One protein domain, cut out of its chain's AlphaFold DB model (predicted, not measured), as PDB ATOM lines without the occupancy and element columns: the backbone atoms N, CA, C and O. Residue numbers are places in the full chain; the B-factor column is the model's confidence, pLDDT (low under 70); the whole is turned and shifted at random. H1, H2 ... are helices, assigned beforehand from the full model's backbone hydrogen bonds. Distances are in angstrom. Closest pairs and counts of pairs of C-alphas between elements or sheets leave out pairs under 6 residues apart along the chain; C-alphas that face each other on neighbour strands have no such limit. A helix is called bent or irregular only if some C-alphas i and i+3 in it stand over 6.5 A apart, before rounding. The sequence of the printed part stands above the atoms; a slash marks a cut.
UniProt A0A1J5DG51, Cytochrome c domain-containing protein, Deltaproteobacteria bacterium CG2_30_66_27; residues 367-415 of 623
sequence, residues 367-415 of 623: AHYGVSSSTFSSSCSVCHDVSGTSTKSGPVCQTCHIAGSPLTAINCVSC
ATOM      1  N   ALA A 367      20.608  46.283 215.235       71.75
ATOM      2  CA  ALA A 367      21.046  47.505 214.562       71.75
ATOM      3  C   ALA A 367      21.179  48.714 215.506       71.75
ATOM      4  O   ALA A 367      21.929  49.632 215.195       71.75
ATOM      5  N   HIS A 368      20.479  48.722 216.645       77.12
ATOM      6  CA  HIS A 368      20.598  49.748 217.684       77.12
ATOM      7  C   HIS A 368      21.760  49.463 218.643       77.12
ATOM      8  O   HIS A 368      22.518  50.359 219.001       77.12
ATOM      9  N   TYR A 369      21.923  48.200 219.040       70.62
ATOM     10  CA  TYR A 369      22.878  47.803 220.079       70.62
ATOM     11  C   TYR A 369      24.339  47.789 219.622       70.62
ATOM     12  O   TYR A 369      25.238  47.871 220.456       70.62
ATOM     13  N   GLY A 370      24.573  47.700 218.311       71.44
ATOM     14  CA  GLY A 370      25.905  47.688 217.702       71.44
ATOM     15  C   GLY A 370      26.294  48.985 216.990       71.44
ATOM     16  O   GLY A 370      27.172  48.951 216.129       71.44
ATOM     17  N   VAL A 371      25.624  50.111 217.268       77.69
ATOM     18  CA  VAL A 371      25.902  51.378 216.574       77.69
ATOM     19  C   VAL A 371      27.329  51.847 216.868       77.69
ATOM     20  O   VAL A 371      27.676  52.173 218.000       77.69
ATOM     21  N   SER A 372      28.154  51.930 215.824       83.06
ATOM     22  CA  SER A 372      29.461  52.584 215.890       83.06
ATOM     23  C   SER A 372      29.319  54.103 215.787       83.06
ATOM     24  O   SER A 372      28.323  54.621 215.274       83.06
ATOM     25  N   SER A 373      30.355  54.842 216.190       84.19
ATOM     26  CA  SER A 373      30.384  56.302 216.036       84.19
ATOM     27  C   SER A 373      30.165  56.745 214.584       84.19
ATOM     28  O   SER A 373      29.457  57.719 214.348       84.19
ATOM     29  N   SER A 374      30.702  56.006 213.604       82.75
ATOM     30  CA  SER A 374      30.519  56.317 212.180       82.75
ATOM     31  C   SER A 374      29.067  56.145 211.732       82.75
ATOM     32  O   SER A 374      28.528  57.023 211.063       82.75
ATOM     33  N   THR A 375      28.422  55.048 212.138       80.94
ATOM     34  CA  THR A 375      27.019  54.761 211.807       80.94
ATOM     35  C   THR A 375      26.076  55.736 212.504       80.94
ATOM     36  O   THR A 375      25.090  56.182 211.915       80.94
ATOM     37  N   PHE A 376      26.397  56.133 213.740       85.38
ATOM     38  CA  PHE A 376      25.658  57.182 214.431       85.38
ATOM     39  C   PHE A 376      25.711  58.493 213.643       85.38
ATOM     40  O   PHE A 376      24.665  59.078 213.357       85.38
ATOM     41  N   SER A 377      26.908  58.935 213.242       82.06
ATOM     42  CA  SER A 377      27.078  60.169 212.470       82.06
ATOM     43  C   SER A 377      26.316  60.138 211.146       82.06
ATOM     44  O   SER A 377      25.662  61.127 210.827       82.06
ATOM     45  N   SER A 378      26.345  59.025 210.407       76.50
ATOM     46  CA  SER A 378      25.699  58.935 209.091       76.50
ATOM     47  C   SER A 378      24.178  58.780 209.140       76.50
ATOM     48  O   SER A 378      23.509  59.205 208.201       76.50
ATOM     49  N   SER A 379      23.634  58.156 210.191       76.25
ATOM     50  CA  SER A 379      22.259  57.633 210.152       76.25
ATOM     51  C   SER A 379      21.385  58.045 211.338       76.25
ATOM     52  O   SER A 379      20.167  58.099 211.200       76.25
ATOM     53  N   CYS A 380      21.971  58.344 212.501       79.50
ATOM     54  CA  CYS A 380      21.218  58.604 213.736       79.50
ATOM     55  C   CYS A 380      21.314  60.065 214.197       79.50
ATOM     56  O   CYS A 380      20.354  60.588 214.761       79.50
ATOM     57  N   SER A 381      22.438  60.740 213.926       82.38
ATOM     58  CA  SER A 381      22.732  62.110 214.385       82.38
ATOM     59  C   SER A 381      21.788  63.179 213.816       82.38
ATOM     60  O   SER A 381      21.655  64.275 214.360       82.38
ATOM     61  N   VAL A 382      21.085  62.839 212.732       77.44
ATOM     62  CA  VAL A 382      20.026  63.667 212.145       77.44
ATOM     63  C   VAL A 382      18.844  63.809 213.111       77.44
ATOM     64  O   VAL A 382      18.207  64.861 213.150       77.44
ATOM     65  N   CYS A 383      18.587  62.782 213.929       77.94
ATOM     66  CA  CYS A 383      17.418  62.695 214.804       77.94
ATOM     67  C   CYS A 383      17.757  62.590 216.296       77.94
ATOM     68  O   CYS A 383      16.880  62.863 217.105       77.94
ATOM     69  N   HIS A 384      18.978  62.226 216.685       84.44
ATOM     70  CA  HIS A 384      19.352  62.006 218.085       84.44
ATOM     71  C   HIS A 384      20.622  62.761 218.467       84.44
ATOM     72  O   HIS A 384      21.589  62.777 217.709       84.44
ATOM     73  N   ASP A 385      20.645  63.290 219.691       87.44
ATOM     74  CA  ASP A 385      21.871  63.733 220.355       87.44
ATOM     75  C   ASP A 385      22.393  62.635 221.298       87.44
ATOM     76  O   ASP A 385      21.627  61.915 221.941       87.44
ATOM     77  N   VAL A 386      23.717  62.503 221.416       85.88
ATOM     78  CA  VAL A 386      24.341  61.482 222.284       85.88
ATOM     79  C   VAL A 386      24.160  61.815 223.772       85.88
ATOM     80  O   VAL A 386      24.022  60.921 224.608       85.88
ATOM     81  N   SER A 387      24.185  63.100 224.122       86.81
ATOM     82  CA  SER A 387      24.229  63.587 225.503       86.81
ATOM     83  C   SER A 387      23.674  65.003 225.624       86.81
ATOM     84  O   SER A 387      23.631  65.725 224.632       86.81
ATOM     85  N   GLY A 388      23.373  65.438 226.849       82.88
ATOM     86  CA  GLY A 388      22.911  66.798 227.130       82.88
ATOM     87  C   GLY A 388      21.409  66.974 226.909       82.88
ATOM     88  O   GLY A 388      20.639  66.020 227.002       82.88
ATOM     89  N   THR A 389      20.979  68.209 226.663       78.25
ATOM     90  CA  THR A 389      19.579  68.537 226.362       78.25
ATOM     91  C   THR A 389      19.303  68.285 224.883       78.25
ATOM     92  O   THR A 389      20.067  68.753 224.045       78.25
ATOM     93  N   SER A 390      18.224  67.563 224.556       77.06
ATOM     94  CA  SER A 390      17.923  67.235 223.155       77.06
ATOM     95  C   SER A 390      17.643  68.493 222.333       77.06
ATOM     96  O   SER A 390      16.802  69.313 222.706       77.06
ATOM     97  N   THR A 391      18.322  68.610 221.196       76.81
ATOM     98  CA  THR A 391      18.083  69.605 220.139       76.81
ATOM     99  C   THR A 391      17.434  68.985 218.899       76.81
ATOM    100  O   THR A 391      17.178  69.682 217.915       76.81
ATOM    101  N   LYS A 392      17.182  67.671 218.929       74.50
ATOM    102  CA  LYS A 392      16.694  66.871 217.802       74.50
ATOM    103  C   LYS A 392      15.342  66.228 218.111       74.50
ATOM    104  O   LYS A 392      14.872  66.214 219.244       74.50
ATOM    105  N   SER A 393      14.718  65.686 217.069       72.19
ATOM    106  CA  SER A 393      13.376  65.091 217.119       72.19
ATOM    107  C   SER A 393      13.281  63.849 218.018       72.19
ATOM    108  O   SER A 393      12.203  63.533 218.517       72.19
ATOM    109  N   GLY A 394      14.382  63.122 218.198       70.00
ATOM    110  CA  GLY A 394      14.492  61.935 219.038       70.00
ATOM    111  C   GLY A 394      15.023  62.238 220.447       70.00
ATOM    112  O   GLY A 394      15.632  63.286 220.683       70.00
ATOM    113  N   PRO A 395      14.809  61.327 221.417       77.75
ATOM    114  CA  PRO A 395      15.394  61.449 222.752       77.75
ATOM    115  C   PRO A 395      16.925  61.427 222.697       77.75
ATOM    116  O   PRO A 395      17.510  60.799 221.810       77.75
ATOM    117  N   VAL A 396      17.572  62.054 223.684       86.94
ATOM    118  CA  VAL A 396      19.020  61.893 223.849       86.94
ATOM    119  C   VAL A 396      19.343  60.453 224.229       86.94
ATOM    120  O   VAL A 396      18.623  59.836 225.016       86.94
ATOM    121  N   CYS A 397      20.437  59.905 223.702       82.62
ATOM    122  CA  CYS A 397      20.815  58.515 223.956       82.62
ATOM    123  C   CYS A 397      20.891  58.200 225.463       82.62
ATOM    124  O   CYS A 397      20.352  57.195 225.924       82.62
ATOM    125  N   GLN A 398      21.488  59.092 226.256       80.81
ATOM    126  CA  GLN A 398      21.633  58.909 227.707       80.81
ATOM    127  C   GLN A 398      20.317  58.932 228.501       80.81
ATOM    128  O   GLN A 398      20.325  58.604 229.682       80.81
ATOM    129  N   THR A 399      19.173  59.242 227.879       78.94
ATOM    130  CA  THR A 399      17.863  58.999 228.508       78.94
ATOM    131  C   THR A 399      17.642  57.511 228.787       78.94
ATOM    132  O   THR A 399      16.987  57.166 229.766       78.94
ATOM    133  N   CYS A 400      18.187  56.633 227.942       74.69
ATOM    134  CA  CYS A 400      18.084  55.181 228.095       74.69
ATOM    135  C   CYS A 400      19.436  54.531 228.430       74.69
ATOM    136  O   CYS A 400      19.470  53.504 229.098       74.69
ATOM    137  N   HIS A 401      20.545  55.128 227.991       78.50
ATOM    138  CA  HIS A 401      21.902  54.632 228.216       78.50
ATOM    139  C   HIS A 401      22.504  55.250 229.489       78.50
ATOM    140  O   HIS A 401      23.274  56.207 229.445       78.50
ATOM    141  N   ILE A 402      22.103  54.717 230.643       74.31
ATOM    142  CA  ILE A 402      22.353  55.330 231.961       74.31
ATOM    143  C   ILE A 402      23.809  55.254 232.437       74.31
ATOM    144  O   ILE A 402      24.226  56.071 233.254       74.31
ATOM    145  N   ALA A 403      24.590  54.291 231.946       71.25
ATOM    146  CA  ALA A 403      25.987  54.128 232.345       71.25
ATOM    147  C   ALA A 403      26.947  55.072 231.593       71.25
ATOM    148  O   ALA A 403      28.135  55.127 231.910       71.25
ATOM    149  N   GLY A 404      26.452  55.802 230.589       77.44
ATOM    150  CA  GLY A 404      27.232  56.737 229.784       77.44
ATOM    151  C   GLY A 404      26.855  56.693 228.305       77.44
ATOM    152  O   GLY A 404      25.818  56.165 227.917       77.44
ATOM    153  N   SER A 405      27.708  57.263 227.449       85.25
ATOM    154  CA  SER A 405      27.463  57.253 226.004       85.25
ATOM    155  C   SER A 405      27.393  55.816 225.469       85.25
ATOM    156  O   SER A 405      28.339  55.059 225.701       85.25
ATOM    157  N   PRO A 406      26.364  55.441 224.685       79.25
ATOM    158  CA  PRO A 406      26.297  54.111 224.072       79.25
ATOM    159  C   PRO A 406      27.409  53.852 223.053       79.25
ATOM    160  O   PRO A 406      27.644  52.709 222.678       79.25
ATOM    161  N   LEU A 407      28.114  54.899 222.611       83.56
ATOM    162  CA  LEU A 407      29.250  54.772 221.697       83.56
ATOM    163  C   LEU A 407      30.525  54.292 222.411       83.56
ATOM    164  O   LEU A 407      31.474  53.881 221.751       83.56
ATOM    165  N   THR A 408      30.560  54.360 223.747       82.19
ATOM    166  CA  THR A 408      31.701  53.935 224.577       82.19
ATOM    167  C   THR A 408      31.316  52.851 225.583       82.19
ATOM    168  O   THR A 408      32.061  51.893 225.770       82.19
ATOM    169  N   ALA A 409      30.144  52.965 226.210       76.50
ATOM    170  CA  ALA A 409      29.555  51.957 227.087       76.50
ATOM    171  C   ALA A 409      28.689  51.005 226.250       76.50
ATOM    172  O   ALA A 409      27.464  51.069 226.269       76.50
ATOM    173  N   ILE A 410      29.348  50.167 225.452       72.00
ATOM    174  CA  ILE A 410      28.688  49.285 224.480       72.00
ATOM    175  C   ILE A 410      27.971  48.102 225.146       72.00
ATOM    176  O   ILE A 410      28.319  47.680 226.249       72.00
ATOM    177  N   ASN A 411      27.021  47.494 224.432       69.38
ATOM    178  CA  ASN A 411      26.329  46.271 224.850       69.38
ATOM    179  C   ASN A 411      25.678  46.402 226.244       69.38
ATOM    180  O   ASN A 411      25.064  47.414 226.579       69.38
ATOM    181  N   CYS A 412      25.817  45.366 227.075       67.38
ATOM    182  CA  CYS A 412      25.248  45.289 228.415       67.38
ATOM    183  C   CYS A 412      25.737  46.423 229.318       67.38
ATOM    184  O   CYS A 412      24.979  46.885 230.167       67.38
ATOM    185  N   VAL A 413      26.975  46.896 229.114       71.44
ATOM    186  CA  VAL A 413      27.596  47.901 229.988       71.44
ATOM    187  C   VAL A 413      26.878  49.245 229.916       71.44
ATOM    188  O   VAL A 413      27.047  50.089 230.786       71.44
ATOM    189  N   SER A 414      26.044  49.437 228.894       74.25
ATOM    190  CA  SER A 414      25.253  50.642 228.729       74.25
ATOM    191  C   SER A 414      24.190  50.850 229.813       74.25
ATOM    192  O   SER A 414      23.795  51.995 230.055       74.25
ATOM    193  N   CYS A 415      23.717  49.763 230.425       68.50
ATOM    194  CA  CYS A 415      22.698  49.782 231.480       68.50
ATOM    195  C   CYS A 415      23.118  48.970 232.718       68.50
ATOM    196  O   CYS A 415      22.616  49.216 233.813       68.50
TER     197      CYS A 415
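Overview. This is residues 367 to 415 of the 623 residues of the protein "Cytochrome c domain-containing protein" of Deltaproteobacteria bacterium CG2_30_66_27 (UniProt A0A1J5DG51). This domain has little regular structure: a long looping stretch, residues 381 to 410, runs out past Thr 391 and folds back, joining two short helices that stay apart from each other. The printed part has 49 residues, with H1 and then H2 along the chain and no named strand. The class is all helix, yet 12 of the 49 residues are in named elements. It is compact, with a radius of gyration of the C-alphas of 10.0 A and spans of 26 by 21 by 13 A.

Arrangement. H1, residues 373 to 380, and H2, residues 411 to 414, are apart, with no C-alpha of one within 8 A of the other. In H1 every O i to N i+4 pair is within hydrogen-bond range. H2 is too short for such a pair, and its one O i to N i+3 pair is within range.

Along the chain. H1 begins at C-alpha 373 (30.384, 56.302, 216.036) and is 9.7 A long. It is neither bent nor irregular, but only just: C-alphas 377 and 380 are 6.2 A apart. H2, 5.9 A long, ends at C-alpha 414 (25.253, 50.642, 228.729).

Size, cuts and confidence. The C-alphas of Thr 391 and Cys 412 are the two farthest apart, 26.7 A. The printed part has no cut, and the link from H1 to H2 is long. Mean pLDDT of the printed part is 78.1; residues 411, 412 and 415 are under 70.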